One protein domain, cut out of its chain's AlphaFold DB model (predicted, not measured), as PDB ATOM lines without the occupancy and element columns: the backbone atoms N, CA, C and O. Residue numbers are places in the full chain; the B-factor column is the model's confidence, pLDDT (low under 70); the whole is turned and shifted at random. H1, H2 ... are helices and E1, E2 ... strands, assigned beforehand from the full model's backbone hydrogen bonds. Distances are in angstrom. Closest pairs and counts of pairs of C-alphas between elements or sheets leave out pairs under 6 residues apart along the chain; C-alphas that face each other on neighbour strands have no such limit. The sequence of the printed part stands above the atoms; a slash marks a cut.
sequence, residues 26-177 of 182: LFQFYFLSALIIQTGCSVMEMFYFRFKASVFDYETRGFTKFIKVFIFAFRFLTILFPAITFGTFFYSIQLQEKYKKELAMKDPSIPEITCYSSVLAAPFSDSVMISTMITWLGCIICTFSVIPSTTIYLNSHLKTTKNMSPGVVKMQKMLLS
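Overview. This is residues 26 to 177 of the 182 residues of the protein "CBN-SRH-16 protein" of Caenorhabditis brenneri (UniProt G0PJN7). Three long helices, H1, H2 and H5, run side by side as a slender bundle; at one end the short H6 folds back along the last part of H5, and at the other end H3 slants away, with H4 and E1 on the way back to H5. The printed part has 152 residues with six named helices and one named strand, in the order H1, H2, H3, H4, E1, H5, H6, mostly helix. It is loose, with a radius of gyration of the C-alphas of 21.7 A, and a rod of 72 by 27 by 19 A.

Arrangement. H5, residues 127 to 160, is the hub. It touches H1, residues 26 to 54, at a shallow tilt of 20 degrees, the same way; the closest C-alphas, of Met 44 and Thr 143, are 6.7 A apart. It touches H2, residues 62 to 87, at 24 degrees, opposite ways, closest at C-alphas Phe 70 and Cys 142, 5.8 A. H1 and H2 form a hairpin, closest at C-alphas Ile 37 and Thr 78, 6.2 A. H6, residues 166 to 177, forms a hairpin with H5 but only just touches it, with 3 pairs of C-alphas within 8 A, on residues 151 to 158 of H5 alone; the closest are Leu 158 and Val 169, 6.5 A. These four make an up and down bundle, each running against the one before. H3, residues 89 to 106, meets H2 only through their link, and its residues 100 to 104 alone touch H4, residues 111 to 114, closest at C-alphas Lys 100 and Ile 113, 6.1 A. E1, residues 118 to 120, pairs with no named strand. Every O i to N i+4 pair is within hydrogen-bond range in H1, H3 and H6, against 21 of 22 in H2 and 29 of 30 in H5; H4 is too short for one.

Along the chain. H5 is 49.6 A long, H1 42.3 A, H2 37.5 A and H3 25.7 A. H1 begins at C-alpha 26 (8.057, 30.778, 107.744); H6 ends at C-alpha 177 (-27.243, 32.120, 118.915).

Size, cuts and confidence. The C-alphas farthest apart, of Met 105 and Asn 163, are 71.9 A apart. The printed part has no cut and no long link. Its mean pLDDT is 78.3, with 32 residues under 70, among them 107 to 127.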
ATOM      1  N   LEU A  26       8.852  31.681 108.585       78.75
ATOM      2  CA  LEU A  26       8.057  30.778 107.744       78.75
ATOM      3  C   LEU A  26       7.431  29.644 108.567       78.75
ATOM      4  O   LEU A  26       6.265  29.305 108.373       78.75
ATOM      5  N   PHE A  27       8.176  29.120 109.542       82.06
ATOM      6  CA  PHE A  27       7.653  28.154 110.504       82.06
ATOM      7  C   PHE A  27       6.503  28.747 111.316       82.06
ATOM      8  O   PHE A  27       5.444  28.134 111.418       82.06
ATOM      9  N   GLN A  28       6.683  29.961 111.843       82.81
ATOM     10  CA  GLN A  28       5.649  30.640 112.627       82.81
ATOM     11  C   GLN A  28       4.386  30.899 111.792       82.81
ATOM     12  O   GLN A  28       3.275  30.692 112.278       82.81
ATOM     13  N   PHE A  29       4.544  31.271 110.519       83.69
ATOM     14  CA  PHE A  29       3.430  31.481 109.595       83.69
ATOM     15  C   PHE A  29       2.645  30.192 109.307       83.69
ATOM     16  O   PHE A  29       1.413  30.192 109.393       83.69
ATOM     17  N   TYR A  30       3.325  29.082 109.004       85.12
ATOM     18  CA  TYR A  30       2.658  27.798 108.767       85.12
ATOM     19  C   TYR A  30       2.024  27.231 110.032       85.12
ATOM     20  O   TYR A  30       0.900  26.737 109.974       85.12
ATOM     21  N   PHE A  31       2.694  27.363 111.174       85.62
ATOM     22  CA  PHE A  31       2.159  26.926 112.456       85.62
ATOM     23  C   PHE A  31       0.883  27.692 112.820       85.62
ATOM     24  O   PHE A  31      -0.148  27.078 113.097       85.62
ATOM     25  N   LEU A  32       0.908  29.026 112.728       86.56
ATOM     26  CA  LEU A  32      -0.274  29.858 112.952       86.56
ATOM     27  C   LEU A  32      -1.403  29.501 111.974       86.56
ATOM     28  O   LEU A  32      -2.554  29.350 112.379       86.56
ATOM     29  N   SER A  33      -1.072  29.309 110.696       86.12
ATOM     30  CA  SER A  33      -2.049  28.922 109.674       86.12
ATOM     31  C   SER A  33      -2.699  27.571 109.976       86.12
ATOM     32  O   SER A  33      -3.915  27.435 109.855       86.12
ATOM     33  N   ALA A  34      -1.918  26.585 110.422       87.50
ATOM     34  CA  ALA A  34      -2.430  25.275 110.804       87.50
ATOM     35  C   ALA A  34      -3.388  25.370 112.001       87.50
ATOM     36  O   ALA A  34      -4.447  24.744 111.985       87.50
ATOM     37  N   LEU A  35      -3.069  26.200 113.003       89.62
ATOM     38  CA  LEU A  35      -3.951  26.442 114.149       89.62
ATOM     39  C   LEU A  35      -5.277  27.097 113.739       89.62
ATOM     40  O   LEU A  35      -6.337  26.694 114.222       89.62
ATOM     41  N   ILE A  36      -5.240  28.072 112.826       89.31
ATOM     42  CA  ILE A  36      -6.451  28.729 112.310       89.31
ATOM     43  C   ILE A  36      -7.325  27.719 111.558       89.31
ATOM     44  O   ILE A  36      -8.529  27.636 111.809       89.31
ATOM     45  N   ILE A  37      -6.729  26.905 110.682       88.88
ATOM     46  CA  ILE A  37      -7.452  25.869 109.933       88.88
ATOM     47  C   ILE A  37      -8.055  24.832 110.893       88.88
ATOM     48  O   ILE A  37      -9.228  24.490 110.759       88.88
ATOM     49  N   GLN A  38      -7.306  24.375 111.898       89.25
ATOM     50  CA  GLN A  38      -7.804  23.435 112.907       89.25
ATOM     51  C   GLN A  38      -8.973  24.017 113.715       89.25
ATOM     52  O   GLN A  38      -9.958  23.324 113.992       89.25
ATOM     53  N   THR A  39      -8.892  25.301 114.068       90.12
ATOM     54  CA  THR A  39      -9.979  26.019 114.746       90.12
ATOM     55  C   THR A  39     -11.223  26.065 113.861       90.12
ATOM     56  O   THR A  39     -12.309  25.704 114.311       90.12
ATOM     57  N   GLY A  40     -11.065  26.394 112.574       87.94
ATOM     58  CA  GLY A  40     -12.153  26.363 111.594       87.94
ATOM     59  C   GLY A  40     -12.806  24.983 111.460       87.94
ATOM     60  O   GLY A  40     -14.035  24.883 111.461       87.94
ATOM     61  N   CYS A  41     -12.005  23.911 111.444       89.75
ATOM     62  CA  CYS A  41     -12.515  22.536 111.423       89.75
ATOM     63  C   CYS A  41     -13.362  22.244 112.669       89.75
ATOM     64  O   CYS A  41     -14.461  21.701 112.569       89.75
ATOM     65  N   SER A  42     -12.875  22.655 113.841       89.62
ATOM     66  CA  SER A  42     -13.541  22.419 115.127       89.62
ATOM     67  C   SER A  42     -14.891  23.141 115.203       89.62
ATOM     68  O   SER A  42     -15.888  22.561 115.635       89.62
ATOM     69  N   VAL A  43     -14.954  24.381 114.704       88.06
ATOM     70  CA  VAL A  43     -16.206  25.143 114.578       88.06
ATOM     71  C   VAL A  43     -17.182  24.423 113.643       88.06
ATOM     72  O   VAL A  43     -18.335  24.197 114.016       88.06
ATOM     73  N   MET A  44     -16.738  23.993 112.458       86.94
ATOM     74  CA  MET A  44     -17.597  23.264 111.515       86.94
ATOM     75  C   MET A  44     -18.162  21.961 112.098       86.94
ATOM     76  O   MET A  44     -19.345  21.659 111.913       86.94
ATOM     77  N   GLU A  45     -17.353  21.201 112.833       87.06
ATOM     78  CA  GLU A  45     -17.809  19.983 113.507       87.06
ATOM     79  C   GLU A  45     -18.836  20.271 114.600       87.06
ATOM     80  O   GLU A  45     -19.823  19.542 114.729       87.06
ATOM     81  N   MET A  46     -18.662  21.366 115.340       87.25
ATOM     82  CA  MET A  46     -19.621  21.805 116.350       87.25
ATOM     83  C   MET A  46     -20.983  22.145 115.725       87.25
ATOM     84  O   MET A  46     -22.019  21.723 116.250       87.25
ATOM     85  N   PHE A  47     -21.002  22.827 114.573       84.56
ATOM     86  CA  PHE A  47     -22.237  23.089 113.818       84.56
ATOM     87  C   PHE A  47     -22.933  21.789 113.390       84.56
ATOM     88  O   PHE A  47     -24.149  21.656 113.546       84.56
ATOM     89  N   TYR A  48     -22.179  20.799 112.912       85.56
ATOM     90  CA  TYR A  48     -22.744  19.505 112.525       85.56
ATOM     91  C   TYR A  48     -23.252  18.678 113.699       85.56
ATOM     92  O   TYR A  48     -24.326  18.080 113.608       85.56
ATOM     93  N   PHE A  49     -22.535  18.676 114.823       84.94
ATOM     94  CA  PHE A  49     -23.001  18.018 116.038       84.94
ATOM     95  C   PHE A  49     -24.340  18.606 116.500       84.94
ATOM     96  O   PHE A  49     -25.274  17.864 116.807       84.94
ATOM     97  N   ARG A  50     -24.483  19.938 116.466       80.62
ATOM     98  CA  ARG A  50     -25.749  20.603 116.818       80.62
ATOM     99  C   ARG A  50     -26.858  20.344 115.811       80.62
ATOM    100  O   ARG A  50     -28.005  20.166 116.222       80.62
ATOM    101  N   PHE A  51     -26.531  20.269 114.524       82.88
ATOM    102  CA  PHE A  51     -27.479  19.848 113.500       82.88
ATOM    103  C   PHE A  51     -28.020  18.438 113.784       82.88
ATOM    104  O   PHE A  51     -29.234  18.255 113.851       82.88
ATOM    105  N   LYS A  52     -27.134  17.472 114.053       83.00
ATOM    106  CA  LYS A  52     -27.510  16.096 114.410       83.00
ATOM    107  C   LYS A  52     -28.363  16.038 115.681       83.00
ATOM    108  O   LYS A  52     -29.350  15.315 115.714       83.00
ATOM    109  N   ALA A  53     -28.013  16.815 116.705       79.25
ATOM    110  CA  ALA A  53     -28.771  16.865 117.954       79.25
ATOM    111  C   ALA A  53     -30.163  17.509 117.801       79.25
ATOM    112  O   ALA A  53     -31.047  17.260 118.617       79.25
ATOM    113  N   SER A  54     -30.362  18.353 116.784       73.31
ATOM    114  CA  SER A  54     -31.607  19.108 116.616       73.31
ATOM    115  C   SER A  54     -32.603  18.477 115.649       73.31
ATOM    116  O   SER A  54     -33.770  18.862 115.655       73.31
ATOM    117  N   VAL A  55     -32.176  17.521 114.822       77.38
ATOM    118  CA  VAL A  55     -33.012  16.902 113.785       77.38
ATOM    119  C   VAL A  55     -33.152  15.403 114.065       77.38
ATOM    120  O   VAL A  55     -32.211  14.641 113.870       77.38
ATOM    121  N   PHE A  56     -34.347  14.976 114.494       65.56
ATOM    122  CA  PHE A  56     -34.643  13.583 114.882       65.56
ATOM    123  C   PHE A  56     -34.527  12.562 113.736       65.56
ATOM    124  O   PHE A  56     -34.274  11.392 113.997       65.56
ATOM    125  N   ASP A  57     -34.660  13.000 112.482       69.50
ATOM    126  CA  ASP A  57     -34.472  12.167 111.287       69.50
ATOM    127  C   ASP A  57     -33.445  12.821 110.356       69.50
ATOM    128  O   ASP A  57     -33.756  13.321 109.275       69.50
ATOM    129  N   TYR A  58     -32.218  12.976 110.857       70.19
ATOM    130  CA  TYR A  58     -31.162  13.650 110.108       70.19
ATOM    131  C   TYR A  58     -30.631  12.770 108.966       70.19
ATOM    132  O   TYR A  58     -30.243  13.296 107.930       70.19
ATOM    133  N   GLU A  59     -30.616  11.442 109.088       66.56
ATOM    134  CA  GLU A  59     -29.936  10.572 108.113       66.56
ATOM    135  C   GLU A  59     -30.634  10.483 106.754       66.56
ATOM    136  O   GLU A  59     -29.958  10.364 105.729       66.56
ATOM    137  N   THR A  60     -31.957  10.623 106.720       68.06
ATOM    138  CA  THR A  60     -32.756  10.559 105.487       68.06
ATOM    139  C   THR A  60     -32.732  11.863 104.687       68.06
ATOM    140  O   THR A  60     -33.096  11.887 103.509       68.06
ATOM    141  N   ARG A  61     -32.268  12.971 105.283       77.00
ATOM    142  CA  ARG A  61     -32.332  14.298 104.658       77.00
ATOM    143  C   ARG A  61     -31.155  14.565 103.728       77.00
ATOM    144  O   ARG A  61     -29.992  14.460 104.113       77.00
ATOM    145  N   GLY A  62     -31.451  15.049 102.519       76.44
ATOM    146  CA  GLY A  62     -30.432  15.465 101.543       76.44
ATOM    147  C   GLY A  62     -29.465  16.531 102.078       76.44
ATOM    148  O   GLY A  62     -28.276  16.499 101.768       76.44
ATOM    149  N   PHE A  63     -29.938  17.407 102.972       81.75
ATOM    150  CA  PHE A  63     -29.112  18.423 103.632       81.75
ATOM    151  C   PHE A  63     -27.977  17.825 104.485       81.75
ATOM    152  O   PHE A  63     -26.884  18.379 104.566       81.75
ATOM    153  N   THR A  64     -28.184  16.636 105.048       83.75
ATOM    154  CA  THR A  64     -27.155  15.915 105.807       83.75
ATOM    155  C   THR A  64     -26.037  15.416 104.908       83.75
ATOM    156  O   THR A  64     -24.873  15.457 105.305       83.75
ATOM    157  N   LYS A  65     -26.358  14.973 103.683       85.62
ATOM    158  CA  LYS A  65     -25.342  14.599 102.689       85.62
ATOM    159  C   LYS A  65     -24.495  15.815 102.309       85.62
ATOM    160  O   LYS A  65     -23.275  15.700 102.290       85.62
ATOM    161  N   PHE A  66     -25.126  16.975 102.108       86.81
ATOM    162  CA  PHE A  66     -24.432  18.243 101.861       86.81
ATOM    163  C   PHE A  66     -23.444  18.575 102.991       86.81
ATOM    164  O   PHE A  66     -22.247  18.659 102.734       86.81
ATOM    165  N   ILE A  67     -23.896  18.656 104.251       87.38
ATOM    166  CA  ILE A  67     -22.998  18.990 105.375       87.38
ATOM    167  C   ILE A  67     -21.858  17.967 105.511       87.38
ATOM    168  O   ILE A  67     -20.705  18.354 105.704       87.38
ATOM    169  N   LYS A  68     -22.150  16.665 105.375       88.81
ATOM    170  CA  LYS A  68     -21.130  15.607 105.462       88.81
ATOM    171  C   LYS A  68     -20.036  15.763 104.403       88.81
ATOM    172  O   LYS A  68     -18.868  15.597 104.740       88.81
ATOM    173  N   VAL A  69     -20.390  16.101 103.159       90.69
ATOM    174  CA  VAL A  69     -19.413  16.319 102.076       90.69
ATOM    175  C   VAL A  69     -18.491  17.490 102.405       90.69
ATOM    176  O   VAL A  69     -17.276  17.338 102.330       90.69
ATOM    177  N   PHE A  70     -19.043  18.628 102.836       89.06
ATOM    178  CA  PHE A  70     -18.237  19.806 103.167       89.06
ATOM    179  C   PHE A  70     -17.339  19.592 104.389       89.06
ATOM    180  O   PHE A  70     -16.199  20.043 104.392       89.06
ATOM    181  N   ILE A  71     -17.806  18.868 105.408       89.31
ATOM    182  CA  ILE A  71     -16.976  18.535 106.577       89.31
ATOM    183  C   ILE A  71     -15.873  17.557 106.212       89.31
ATOM    184  O   ILE A  71     -14.741  17.721 106.657       89.31
ATOM    185  N   PHE A  72     -16.175  16.554 105.390       90.69
ATOM    186  CA  PHE A  72     -15.158  15.625 104.919       90.69
ATOM    187  C   PHE A  72     -14.098  16.339 104.072       90.69
ATOM    188  O   PHE A  72     -12.906  16.133 104.290       90.69
ATOM    189  N   ALA A  73     -14.521  17.233 103.172       89.94
ATOM    190  CA  ALA A  73     -13.616  18.078 102.401       89.94
ATOM    191  C   ALA A  73     -12.748  18.954 103.316       89.94
ATOM    192  O   ALA A  73     -11.533  18.985 103.148       89.94
ATOM    193  N   PHE A  74     -13.335  19.597 104.331       90.75
ATOM    194  CA  PHE A  74     -12.579  20.416 105.280       90.75
ATOM    195  C   PHE A  74     -11.556  19.587 106.064       90.75
ATOM    196  O   PHE A  74     -10.392  19.965 106.128       90.75
ATOM    197  N   ARG A  75     -11.946  18.418 106.591       90.25
ATOM    198  CA  ARG A  75     -11.033  17.495 107.290       90.25
ATOM    199  C   ARG A  75      -9.863  17.075 106.410       90.25
ATOM    200  O   ARG A  75      -8.727  17.031 106.874       90.25
ATOM    201  N   PHE A  76     -10.139  16.782 105.140       91.31
ATOM    202  CA  PHE A  76      -9.097  16.463 104.177       91.31
ATOM    203  C   PHE A  76      -8.129  17.641 103.998       91.31
ATOM    204  O   PHE A  76      -6.922  17.438 104.083       91.31
ATOM    205  N   LEU A  77      -8.633  18.873 103.856       88.94
ATOM    206  CA  LEU A  77      -7.799  20.081 103.773       88.94
ATOM    207  C   LEU A  77      -6.977  20.321 105.050       88.94
ATOM    208  O   LEU A  77      -5.808  20.686 104.958       88.94
ATOM    209  N   THR A  78      -7.546  20.066 106.232       89.31
ATOM    210  CA  THR A  78      -6.855  20.201 107.524       89.31
ATOM    211  C   THR A  78      -5.668  19.253 107.664       89.31
ATOM    212  O   THR A  78      -4.682  19.624 108.290       89.31
ATOM    213  N   ILE A  79      -5.728  18.055 107.076       89.19
ATOM    214  CA  ILE A  79      -4.612  17.095 107.076       89.19
ATOM    215  C   ILE A  79      -3.640  17.389 105.925       89.19
ATOM    216  O   ILE A  79      -2.424  17.299 106.090       89.19
ATOM    217  N   LEU A  80      -4.167  17.774 104.763       88.25
ATOM    218  CA  LEU A  80      -3.373  18.068 103.575       88.25
ATOM    219  C   LEU A  80      -2.467  19.290 103.780       88.25
ATOM    220  O   LEU A  80      -1.312  19.271 103.361       88.25
ATOM    221  N   PHE A  81      -2.961  20.332 104.452       87.50
ATOM    222  CA  PHE A  81      -2.210  21.560 104.710       87.50
ATOM    223  C   PHE A  81      -0.875  21.330 105.450       87.50
ATOM    224  O   PHE A  81       0.172  21.702 104.909       87.50
ATOM    225  N   PRO A  82      -0.847  20.710 106.649       86.12
ATOM    226  CA  PRO A  82       0.401  20.394 107.331       86.12
ATOM    227  C   PRO A  82       1.244  19.404 106.523       86.12
ATOM    228  O   PRO A  82       2.454  19.573 106.453       86.12
ATOM    229  N   ALA A  83       0.641  18.417 105.851       86.81
ATOM    230  CA  ALA A  83       1.401  17.456 105.048       86.81
ATOM    231  C   ALA A  83       2.215  18.137 103.933       86.81
ATOM    232  O   ALA A  83       3.401  17.848 103.772       86.81
ATOM    233  N   ILE A  84       1.606  19.080 103.206       85.06
ATOM    234  CA  ILE A  84       2.296  19.861 102.172       85.06
ATOM    235  C   ILE A  84       3.336  20.784 102.812       85.06
ATOM    236  O   ILE A  84       4.499  20.740 102.431       85.06
ATOM    237  N   THR A  85       2.947  21.581 103.810       82.62
ATOM    238  CA  THR A  85       3.830  22.611 104.390       82.62
ATOM    239  C   THR A  85       5.035  22.036 105.134       82.62
ATOM    240  O   THR A  85       6.128  22.588 105.014       82.62
ATOM    241  N   PHE A  86       4.888  20.915 105.850       81.88
ATOM    242  CA  PHE A  86       6.015  20.206 106.467       81.88
ATOM    243  C   PHE A  86       6.850  19.444 105.433       81.88
ATOM    244  O   PHE A  86       8.076  19.444 105.529       81.88
ATOM    245  N   GLY A  87       6.217  18.842 104.419       82.38
ATOM    246  CA  GLY A  87       6.917  18.128 103.347       82.38
ATOM    247  C   GLY A  87       7.796  19.040 102.488       82.38
ATOM    248  O   GLY A  87       8.891  18.649 102.090       82.38
ATOM    249  N   THR A  88       7.363  20.278 102.244       82.75
ATOM    250  CA  THR A  88       8.111  21.261 101.443       82.75
ATOM    251  C   THR A  88       8.908  22.252 102.288       82.75
ATOM    252  O   THR A  88       9.512  23.167 101.733       82.75
ATOM    253  N   PHE A  89       8.949  22.092 103.612       80.38
ATOM    254  CA  PHE A  89       9.484  23.096 104.537       80.38
ATOM    255  C   PHE A  89      10.922  23.525 104.213       80.38
ATOM    256  O   PHE A  89      11.206  24.715 104.073       80.38
ATOM    257  N   PHE A  90      11.831  22.560 104.034       80.25
ATOM    258  CA  PHE A  90      13.235  22.846 103.718       80.25
ATOM    259  C   PHE A  90      13.401  23.533 102.359       80.25
ATOM    260  O   PHE A  90      14.210  24.450 102.225       80.25
ATOM    261  N   TYR A  91      12.599  23.130 101.371       81.56
ATOM    262  CA  TYR A  91      12.585  23.748 100.049       81.56
ATOM    263  C   TYR A  91      12.094  25.203 100.120       81.56
ATOM    264  O   TYR A  91      12.734  26.105  99.581       81.56
ATOM    265  N   SER A  92      11.012  25.454 100.861       78.38
ATOM    266  CA  SER A  92      10.451  26.794 101.057       78.38
ATOM    267  C   SER A  92      11.402  27.737 101.797       78.38
ATOM    268  O   SER A  92      11.456  28.918 101.461       78.38
ATOM    269  N   ILE A  93      12.198  27.240 102.752       79.19
ATOM    270  CA  ILE A  93      13.240  28.045 103.411       79.19
ATOM    271  C   ILE A  93      14.306  28.490 102.407       79.19
ATOM    272  O   ILE A  93      14.622  29.678 102.344       79.19
ATOM    273  N   GLN A  94      14.843  27.561 101.608       79.69
ATOM    274  CA  GLN A  94      15.876  27.880 100.615       79.69
ATOM    275  C   GLN A  94      15.367  28.881  99.574       79.69
ATOM    276  O   GLN A  94      16.066  29.828  99.205       79.69
ATOM    277  N   LEU A  95      14.124  28.697  99.131       77.00
ATOM    278  CA  LEU A  95      13.496  29.577  98.157       77.00
ATOM    279  C   LEU A  95      13.238  30.975  98.742       77.00
ATOM    280  O   LEU A  95      13.521  31.978  98.085       77.00
ATOM    281  N   GLN A  96      12.795  31.064 100.001       74.94
ATOM    282  CA  GLN A  96      12.665  32.346 100.692       74.94
ATOM    283  C   GLN A  96      13.998  33.064 100.866       74.94
ATOM    284  O   GLN A  96      14.051  34.278 100.687       74.94
ATOM    285  N   GLU A  97      15.072  32.352 101.200       76.62
ATOM    286  CA  GLU A  97      16.391  32.966 101.330       76.62
ATOM    287  C   GLU A  97      16.868  33.541  99.988       76.62
ATOM    288  O   GLU A  97      17.393  34.656  99.942       76.62
ATOM    289  N   LYS A  98      16.612  32.829  98.884       77.75
ATOM    290  CA  LYS A  98      16.908  33.309  97.530       77.75
ATOM    291  C   LYS A  98      16.115  34.573  97.186       77.75
ATOM    292  O   LYS A  98      16.719  35.570  96.794       77.75
ATOM    293  N   TYR A  99      14.800  34.579  97.407       74.06
ATOM    294  CA  TYR A  99      13.973  35.757  97.128       74.06
ATOM    295  C   TYR A  99      14.309  36.952  98.022       74.06
ATOM    296  O   TYR A  99      14.311  38.086  97.550       74.06
ATOM    297  N   LYS A 100      14.638  36.724  99.299       73.94
ATOM    298  CA  LYS A 100      15.103  37.789 100.199       73.94
ATOM    299  C   LYS A 100      16.422  38.394  99.726       73.94
ATOM    300  O   LYS A 100      16.559  39.612  99.769       73.94
ATOM    301  N   LYS A 101      17.369  37.576  99.248       74.88
ATOM    302  CA  LYS A 101      18.640  38.056  98.677       74.88
ATOM    303  C   LYS A 101      18.411  38.884  97.415       74.88
ATOM    304  O   LYS A 101      18.951  39.980  97.313       74.88
ATOM    305  N   GLU A 102      17.580  38.406  96.491       75.06
ATOM    306  CA  GLU A 102      17.232  39.146  95.268       75.06
ATOM    307  C   GLU A 102      16.531  40.478  95.584       75.06
ATOM    308  O   GLU A 102      16.834  41.505  94.975       75.06
ATOM    309  N   LEU A 103      15.638  40.490  96.578       71.25
ATOM    310  CA  LEU A 103      14.924  41.694  96.988       71.25
ATOM    311  C   LEU A 103      15.828  42.693  97.725       71.25
ATOM    312  O   LEU A 103      15.741  43.887  97.457       71.25
ATOM    313  N   ALA A 104      16.736  42.216  98.580       70.44
ATOM    314  CA  ALA A 104      17.719  43.055  99.268       70.44
ATOM    315  C   ALA A 104      18.731  43.696  98.302       70.44
ATOM    316  O   ALA A 104      19.188  44.809  98.546       70.44
ATOM    317  N   MET A 105      19.063  43.031  97.186       70.81
ATOM    318  CA  MET A 105      19.887  43.630  96.123       70.81
ATOM    319  C   MET A 105      19.140  44.725  95.355       70.81
ATOM    320  O   MET A 105      19.758  45.683  94.896       70.81
ATOM    321  N   LYS A 106      17.822  44.576  95.188       71.69
ATOM    322  CA  LYS A 106      16.987  45.512  94.428       71.69
ATOM    323  C   LYS A 106      16.580  46.739  95.244       71.69
ATOM    324  O   LYS A 106      16.448  47.817  94.672       71.69
ATOM    325  N   ASP A 107      16.387  46.573  96.550       66.25
ATOM    326  CA  ASP A 107      16.051  47.655  97.471       66.25
ATOM    327  C   ASP A 107      16.858  47.544  98.782       66.25
ATOM    328  O   ASP A 107      16.390  46.969  99.769       66.25
ATOM    329  N   PRO A 108      18.091  48.084  98.811       63.12
ATOM    330  CA  PRO A 108      18.960  48.016  99.985       63.12
ATOM    331  C   PRO A 108      18.513  48.945 101.124       63.12
ATOM    332  O   PRO A 108      19.126  48.944 102.190       63.12
ATOM    333  N   SER A 109      17.469  49.760 100.918       63.22
ATOM    334  CA  SER A 109      17.025  50.763 101.890       63.22
ATOM    335  C   SER A 109      16.232  50.179 103.068       63.22
ATOM    336  O   SER A 109      16.095  50.841 104.097       63.22
ATOM    337  N   ILE A 110      15.755  48.929 102.958       63.22
ATOM    338  CA  ILE A 110      14.910  48.272 103.964       63.22
ATOM    339  C   ILE A 110      15.680  47.104 104.616       63.22
ATOM    340  O   ILE A 110      15.667  45.979 104.106       63.22
ATOM    341  N   PRO A 111      16.331  47.312 105.779       61.09
ATOM    342  CA  PRO A 111      17.124  46.270 106.446       61.09
ATOM    343  C   PRO A 111      16.275  45.074 106.919       61.09
ATOM    344  O   PRO A 111      16.777  43.961 107.092       61.09
ATOM    345  N   GLU A 112      14.967  45.275 107.076       62.09
ATOM    346  CA  GLU A 112      13.992  44.289 107.558       62.09
ATOM    347  C   GLU A 112      13.787  43.113 106.585       62.09
ATOM    348  O   GLU A 112      13.353  42.031 106.998       62.09
ATOM    349  N   ILE A 113      14.172  43.278 105.312       60.62
ATOM    350  CA  ILE A 113      14.109  42.231 104.278       60.62
ATOM    351  C   ILE A 113      15.018  41.046 104.632       60.62
ATOM    352  O   ILE A 113      14.658  39.891 104.400       60.62
ATOM    353  N   THR A 114      16.171  41.314 105.248       60.22
ATOM    354  CA  THR A 114      17.184  40.290 105.570       60.22
ATOM    355  C   THR A 114      16.936  39.570 106.895       60.22
ATOM    356  O   THR A 114      17.612  38.590 107.205       60.22
ATOM    357  N   CYS A 115      15.951  40.017 107.678       66.12
ATOM    358  CA  CYS A 115      15.676  39.445 108.988       66.12
ATOM    359  C   CYS A 115      15.236  37.973 108.883       66.12
ATOM    360  O   CYS A 115      14.422  37.594 108.036       66.12
ATOM    361  N   TYR A 116      15.735  37.127 109.782       62.19
ATOM    362  CA  TYR A 116      15.367  35.710 109.830       62.19
ATOM    363  C   TYR A 116      13.886  35.489 110.204       62.19
ATOM    364  O   TYR A 116      13.271  34.510 109.776       62.19
ATOM    365  N   SER A 117      13.278  36.436 110.932       61.62
ATOM    366  CA  SER A 117      11.864  36.382 111.322       61.62
ATOM    367  C   SER A 117      10.897  36.994 110.301       61.62
ATOM    368  O   SER A 117       9.680  36.899 110.480       61.62
ATOM    369  N   SER A 118      11.396  37.610 109.222       62.72
ATOM    370  CA  SER A 118      10.538  38.090 108.136       62.72
ATOM    371  C   SER A 118      10.142  36.944 107.203       62.72
ATOM    372  O   SER A 118      10.881  35.982 107.008       62.72
ATOM    373  N   VAL A 119       8.961  37.030 106.613       63.75
ATOM    374  CA  VAL A 119       8.421  36.092 105.632       63.75
ATOM    375  C   VAL A 119       8.041  36.923 104.430       63.75
ATOM    376  O   VAL A 119       7.199  37.817 104.523       63.75
ATOM    377  N   LEU A 120       8.669  36.625 103.297       66.44
ATOM    378  CA  LEU A 120       8.241  37.192 102.034       66.44
ATOM    379  C   LEU A 120       7.090  36.331 101.518       66.44
ATOM    380  O   LEU A 120       7.298  35.190 101.098       66.44
ATOM    381  N   ALA A 121       5.872  36.853 101.601       60.19
ATOM    382  CA  ALA A 121       4.722  36.201 101.002       60.19
ATOM    383  C   ALA A 121       4.698  36.590  99.521       60.19
ATOM    384  O   ALA A 121       4.186  37.643  99.157       60.19
ATOM    385  N   ALA A 122       5.289  35.749  98.667       60.81
ATOM    386  CA  ALA A 122       5.236  35.883  97.211       60.81
ATOM    387  C   ALA A 122       4.194  34.902  96.633       60.81
ATOM    388  O   ALA A 122       4.563  33.853  96.098       60.81
ATOM    389  N   PRO A 123       2.884  35.201  96.749       53.16
ATOM    390  CA  PRO A 123       1.812  34.250  96.456       53.16
ATOM    391  C   PRO A 123       1.717  33.825  94.988       53.16
ATOM    392  O   PRO A 123       1.049  32.842  94.712       53.16
ATOM    393  N   PHE A 124       2.362  34.533  94.057       54.12
ATOM    394  CA  PHE A 124       2.298  34.237  92.618       54.12
ATOM    395  C   PHE A 124       3.607  33.693  92.030       54.12
ATOM    396  O   PHE A 124       3.623  33.299  90.867       54.12
ATOM    397  N   SER A 125       4.691  33.659  92.814       58.41
ATOM    398  CA  SER A 125       6.014  33.217  92.346       58.41
ATOM    399  C   SER A 125       6.449  31.881  92.953       58.41
ATOM    400  O   SER A 125       7.258  31.179  92.354       58.41
ATOM    401  N   ASP A 126       5.913  31.517  94.123       66.69
ATOM    402  CA  ASP A 126       6.240  30.274  94.823       66.69
ATOM    403  C   ASP A 126       5.076  29.275  94.742       66.69
ATOM    404  O   ASP A 126       3.975  29.526  95.240       66.69
ATOM    405  N   SER A 127       5.340  28.112  94.143       68.56
ATOM    406  CA  SER A 127       4.379  27.012  94.009       68.56
ATOM    407  C   SER A 127       3.813  26.549  95.361       68.56
ATOM    408  O   SER A 127       2.631  26.206  95.435       68.56
ATOM    409  N   VAL A 128       4.601  26.619  96.441       73.00
ATOM    410  CA  VAL A 128       4.171  26.226  97.796       73.00
ATOM    411  C   VAL A 128       3.235  27.267  98.421       73.00
ATOM    412  O   VAL A 128       2.274  26.938  99.127       73.00
ATOM    413  N   MET A 129       3.473  28.551  98.153       73.50
ATOM    414  CA  MET A 129       2.581  29.618  98.614       73.50
ATOM    415  C   MET A 129       1.267  29.625  97.825       73.50
ATOM    416  O   MET A 129       0.209  29.832  98.422       73.50
ATOM    417  N   ILE A 130       1.300  29.295  96.528       80.94
ATOM    418  CA  ILE A 130       0.091  29.093  95.713       80.94
ATOM    419  C   ILE A 130      -0.768  27.966  96.302       80.94
ATOM    420  O   ILE A 130      -1.959  28.168  96.546       80.94
ATOM    421  N   SER A 131      -0.184  26.795  96.591       79.56
ATOM    422  CA  SER A 131      -0.937  25.677  97.183       79.56
ATOM    423  C   SER A 131      -1.511  26.026  98.558       79.56
ATOM    424  O   SER A 131      -2.635  25.637  98.887       79.56
ATOM    425  N   THR A 132      -0.773  26.814  99.343       81.06
ATOM    426  CA  THR A 132      -1.231  27.344 100.634       81.06
ATOM    427  C   THR A 132      -2.447  28.260 100.458       81.06
ATOM    428  O   THR A 132      -3.455  28.058 101.135       81.06
ATOM    429  N   MET A 133      -2.414  29.208  99.514       83.12
ATOM    430  CA  MET A 133      -3.556  30.092  99.242       83.12
ATOM    431  C   MET A 133      -4.787  29.335  98.741       83.12
ATOM    432  O   MET A 133      -5.896  29.616  99.192       83.12
ATOM    433  N   ILE A 134      -4.610  28.353  97.851       86.19
ATOM    434  CA  ILE A 134      -5.714  27.515  97.357       86.19
ATOM    435  C   ILE A 134      -6.370  26.759  98.515       86.19
ATOM    436  O   ILE A 134      -7.595  26.721  98.617       86.19
ATOM    437  N   THR A 135      -5.561  26.203  99.418       85.88
ATOM    438  CA  THR A 135      -6.061  25.490 100.601       85.88
ATOM    439  C   THR A 135      -6.861  26.422 101.508       85.88
ATOM    440  O   THR A 135      -7.968  26.080 101.922       85.88
ATOM    441  N   TRP A 136      -6.356  27.635 101.751       86.19
ATOM    442  CA  TRP A 136      -7.071  28.665 102.507       86.19
ATOM    443  C   TRP A 136      -8.405  29.051 101.864       86.19
ATOM    444  O   TRP A 136      -9.423  29.093 102.553       86.19
ATOM    445  N   LEU A 137      -8.433  29.280 100.549       88.50
ATOM    446  CA  LEU A 137      -9.668  29.575  99.818       88.50
ATOM    447  C   LEU A 137     -10.677  28.427  99.928       88.50
ATOM    448  O   LEU A 137     -11.855  28.672 100.186       88.50
ATOM    449  N   GLY A 138     -10.220  27.179  99.803       88.69
ATOM    450  CA  GLY A 138     -11.054  25.992  99.992       88.69
ATOM    451  C   GLY A 138     -11.678  25.933 101.388       88.69
ATOM    452  O   GLY A 138     -12.888  25.725 101.512       88.69
ATOM    453  N   CYS A 139     -10.883  26.193 102.431       88.00
ATOM    454  CA  CYS A 139     -11.370  26.274 103.807       88.00
ATOM    455  C   CYS A 139     -12.434  27.370 103.953       88.00
ATOM    456  O   CYS A 139     -13.520  27.091 104.450       88.00
ATOM    457  N   ILE A 140     -12.175  28.587 103.462       89.00
ATOM    458  CA  ILE A 140     -13.122  29.713 103.529       89.00
ATOM    459  C   ILE A 140     -14.457  29.341 102.874       89.00
ATOM    460  O   ILE A 140     -15.508  29.510 103.491       89.00
ATOM    461  N   ILE A 141     -14.432  28.783 101.659       90.19
ATOM    462  CA  ILE A 141     -15.647  28.373 100.938       90.19
ATOM    463  C   ILE A 141     -16.442  27.350 101.751       90.19
ATOM    464  O   ILE A 141     -17.665  27.460 101.861       90.19
ATOM    465  N   CYS A 142     -15.766  26.373 102.355       88.62
ATOM    466  CA  CYS A 142     -16.424  25.361 103.171       88.62
ATOM    467  C   CYS A 142     -17.083  25.970 104.418       88.62
ATOM    468  O   CYS A 142     -18.258  25.700 104.681       88.62
ATOM    469  N   THR A 143     -16.371  26.836 105.144       86.69
ATOM    470  CA  THR A 143     -16.881  27.471 106.366       86.69
ATOM    471  C   THR A 143     -18.075  28.380 106.068       86.69
ATOM    472  O   THR A 143     -19.123  28.259 106.708       86.69
ATOM    473  N   PHE A 144     -17.961  29.236 105.047       87.75
ATOM    474  CA  PHE A 144     -19.040  30.129 104.617       87.75
ATOM    475  C   PHE A 144     -20.220  29.396 103.980       87.75
ATOM    476  O   PHE A 144     -21.310  29.949 103.944       87.75
ATOM    477  N   SER A 145     -20.050  28.162 103.509       87.69
ATOM    478  CA  SER A 145     -21.179  27.351 103.042       87.69
ATOM    479  C   SER A 145     -21.900  26.689 104.218       87.69
ATOM    480  O   SER A 145     -23.117  26.781 104.342       87.69
ATOM    481  N   VAL A 146     -21.171  26.040 105.130       85.25
ATOM    482  CA  VAL A 146     -21.782  25.202 106.175       85.25
ATOM    483  C   VAL A 146     -22.418  26.021 107.297       85.25
ATOM    484  O   VAL A 146     -23.536  25.700 107.710       85.25
ATOM    485  N   ILE A 147     -21.758  27.076 107.784       85.50
ATOM    486  CA  ILE A 147     -22.238  27.871 108.927       85.50
ATOM    487  C   ILE A 147     -23.606  28.525 108.653       85.50
ATOM    488  O   ILE A 147     -24.565  28.246 109.391       85.50
ATOM    489  N   PRO A 148     -23.772  29.357 107.605       86.12
ATOM    490  CA  PRO A 148     -25.049  30.014 107.355       86.12
ATOM    491  C   PRO A 148     -26.115  29.023 106.898       86.12
ATOM    492  O   PRO A 148     -27.247  29.111 107.372       86.12
ATOM    493  N   SER A 149     -25.782  28.034 106.057       85.06
ATOM    494  CA  SER A 149     -26.765  27.034 105.629       85.06
ATOM    495  C   SER A 149     -27.321  26.244 106.811       85.06
ATOM    496  O   SER A 149     -28.535  26.079 106.907       85.06
ATOM    497  N   THR A 150     -26.474  25.811 107.750       83.12
ATOM    498  CA  THR A 150     -26.920  25.083 108.953       83.12
ATOM    499  C   THR A 150     -27.798  25.963 109.840       83.12
ATOM    500  O   THR A 150     -28.833  25.516 110.332       83.12
ATOM    501  N   THR A 151     -27.430  27.235 109.986       82.38
ATOM    502  CA  THR A 151     -28.175  28.221 110.779       82.38
ATOM    503  C   THR A 151     -29.567  28.488 110.206       82.38
ATOM    504  O   THR A 151     -30.568  28.396 110.922       82.38
ATOM    505  N   ILE A 152     -29.650  28.779 108.905       84.38
ATOM    506  CA  ILE A 152     -30.913  29.040 108.202       84.38
ATOM    507  C   ILE A 152     -31.799  27.794 108.250       84.38
ATOM    508  O   ILE A 152     -32.990  27.889 108.565       84.38
ATOM    509  N   TYR A 153     -31.212  26.624 107.996       83.12
ATOM    510  CA  TYR A 153     -31.928  25.358 107.998       83.12
ATOM    511  C   TYR A 153     -32.531  25.038 109.363       83.12
ATOM    512  O   TYR A 153     -33.722  24.741 109.458       83.12
ATOM    513  N   LEU A 154     -31.736  25.136 110.433       79.62
ATOM    514  CA  LEU A 154     -32.212  24.886 111.791       79.62
ATOM    515  C   LEU A 154     -33.299  25.882 112.187       79.62
ATOM    516  O   LEU A 154     -34.340  25.474 112.692       79.62
ATOM    517  N   ASN A 155     -33.127  27.172 111.897       79.75
ATOM    518  CA  ASN A 155     -34.145  28.170 112.225       79.75
ATOM    519  C   ASN A 155     -35.473  27.916 111.484       79.75
ATOM    520  O   ASN A 155     -36.544  28.058 112.072       79.75
ATOM    521  N   SER A 156     -35.417  27.497 110.216       80.25
ATOM    522  CA  SER A 156     -36.604  27.082 109.457       80.25
ATOM    523  C   SER A 156     -37.237  25.819 110.054       80.25
ATOM    524  O   SER A 156     -38.428  25.806 110.364       80.25
ATOM    525  N   HIS A 157     -36.432  24.789 110.324       78.31
ATOM    526  CA  HIS A 157     -36.908  23.521 110.871       78.31
ATOM    527  C   HIS A 157     -37.584  23.680 112.241       78.31
ATOM    528  O   HIS A 157     -38.639  23.091 112.478       78.31
ATOM    529  N   LEU A 158     -37.029  24.525 113.113       73.94
ATOM    530  CA  LEU A 158     -37.586  24.827 114.434       73.94
ATOM    531  C   LEU A 158     -38.894  25.624 114.374       73.94
ATOM    532  O   LEU A 158     -39.697  25.533 115.297       73.94
ATOM    533  N   LYS A 159     -39.130  26.408 113.313       72.62
ATOM    534  CA  LYS A 159     -40.410  27.107 113.106       72.62
ATOM    535  C   LYS A 159     -41.506  26.165 112.607       72.62
ATOM    536  O   LYS A 159     -42.665  26.344 112.963       72.62
ATOM    537  N   THR A 160     -41.150  25.184 111.782       71.19
ATOM    538  CA  THR A 160     -42.117  24.281 111.136       71.19
ATOM    539  C   THR A 160     -42.482  23.072 112.003       71.19
ATOM    540  O   THR A 160     -43.568  22.511 111.854       71.19
ATOM    541  N   THR A 161     -41.605  22.653 112.918       67.31
ATOM    542  CA  THR A 161     -41.808  21.428 113.703       67.31
ATOM    543  C   THR A 161     -42.754  21.662 114.881       67.31
ATOM    544  O   THR A 161     -42.361  22.202 115.909       67.31
ATOM    545  N   LYS A 162     -44.006  21.199 114.756       60.03
ATOM    546  CA  LYS A 162     -45.038  21.276 115.812       60.03
ATOM    547  C   LYS A 162     -44.866  20.256 116.951       60.03
ATOM    548  O   LYS A 162     -45.527  20.381 117.973       60.03
ATOM    549  N   ASN A 163     -43.981  19.270 116.784       64.19
ATOM    550  CA  ASN A 163     -43.822  18.140 117.711       64.19
ATOM    551  C   ASN A 163     -42.757  18.361 118.804       64.19
ATOM    552  O   ASN A 163     -42.487  17.449 119.579       64.19
ATOM    553  N   MET A 164     -42.120  19.536 118.869       64.25
ATOM    554  CA  MET A 164     -41.120  19.847 119.897       64.25
ATOM    555  C   MET A 164     -41.706  20.744 120.984       64.25
ATOM    556  O   MET A 164     -42.441  21.687 120.697       64.25
ATOM    557  N   SER A 165     -41.344  20.479 122.243       70.62
ATOM    558  CA  SER A 165     -41.766  21.330 123.353       70.62
ATOM    559  C   SER A 165     -41.143  22.734 123.231       70.62
ATOM    560  O   SER A 165     -40.000  22.879 122.776       70.62
ATOM    561  N   PRO A 166     -41.847  23.793 123.669       69.88
ATOM    562  CA  PRO A 166     -41.345  25.166 123.585       69.88
ATOM    563  C   PRO A 166     -40.035  25.376 124.364       69.88
ATOM    564  O   PRO A 166     -39.214  26.209 123.977       69.88
ATOM    565  N   GLY A 167     -39.798  24.587 125.421       68.38
ATOM    566  CA  GLY A 167     -38.536  24.584 126.166       68.38
ATOM    567  C   GLY A 167     -37.349  24.085 125.335       68.38
ATOM    568  O   GLY A 167     -36.305  24.735 125.311       68.38
ATOM    569  N   VAL A 168     -37.526  22.991 124.585       70.25
ATOM    570  CA  VAL A 168     -36.483  22.421 123.712       70.25
ATOM    571  C   VAL A 168     -36.161  23.369 122.553       70.25
ATOM    572  O   VAL A 168     -34.991  23.619 122.267       70.25
ATOM    573  N   VAL A 169     -37.181  23.998 121.956       71.62
ATOM    574  CA  VAL A 169     -36.993  24.994 120.886       71.62
ATOM    575  C   VAL A 169     -36.239  26.229 121.391       71.62
ATOM    576  O   VAL A 169     -35.352  26.741 120.702       71.62
ATOM    577  N   LYS A 170     -36.555  26.720 122.598       74.56
ATOM    578  CA  LYS A 170     -35.843  27.852 123.216       74.56
ATOM    579  C   LYS A 170     -34.376  27.506 123.476       74.56
ATOM    580  O   LYS A 170     -33.503  28.312 123.155       74.56
ATOM    581  N   MET A 171     -34.108  26.302 123.985       73.94
ATOM    582  CA  MET A 171     -32.748  25.815 124.220       73.94
ATOM    583  C   MET A 171     -31.951  25.727 122.912       73.94
ATOM    584  O   MET A 171     -30.851  26.265 122.831       73.94
ATOM    585  N   GLN A 172     -32.519  25.145 121.852       73.25
ATOM    586  CA  GLN A 172     -31.853  25.036 120.548       73.25
ATOM    587  C   GLN A 172     -31.587  26.401 119.897       73.25
ATOM    588  O   GLN A 172     -30.529  26.592 119.301       73.25
ATOM    589  N   LYS A 173     -32.482  27.385 120.060       70.81
ATOM    590  CA  LYS A 173     -32.245  28.764 119.598       70.81
ATOM    591  C   LYS A 173     -31.135  29.471 120.375       70.81
ATOM    592  O   LYS A 173     -30.312  30.137 119.756       70.81
ATOM    593  N   MET A 174     -31.086  29.315 121.700       72.69
ATOM    594  CA  MET A 174     -29.990  29.858 122.516       72.69
ATOM    595  C   MET A 174     -28.651  29.230 122.130       72.69
ATOM    596  O   MET A 174     -27.661  29.936 121.971       72.69
ATOM    597  N   LEU A 175     -28.645  27.917 121.898       71.88
ATOM    598  CA  LEU A 175     -27.479  27.190 121.416       71.88
ATOM    599  C   LEU A 175     -27.047  27.667 120.014       71.88
ATOM    600  O   LEU A 175     -25.859  27.827 119.756       71.88
ATOM    601  N   LEU A 176     -27.971  27.928 119.093       70.00
ATOM    602  CA  LEU A 176     -27.610  28.462 117.776       70.00
ATOM    603  C   LEU A 176     -27.037  29.886 117.888       70.00
ATOM    604  O   LEU A 176     -26.021  30.197 117.278       70.00
ATOM    605  N   SER A 177     -27.662  30.731 118.711       69.31
ATOM    606  CA  SER A 177     -27.243  32.120 118.915       69.31
ATOM    607  C   SER A 177     -25.885  32.237 119.601       69.31
ATOM    608  O   SER A 177     -25.121  33.125 119.244       69.31
TER     609      SER A 177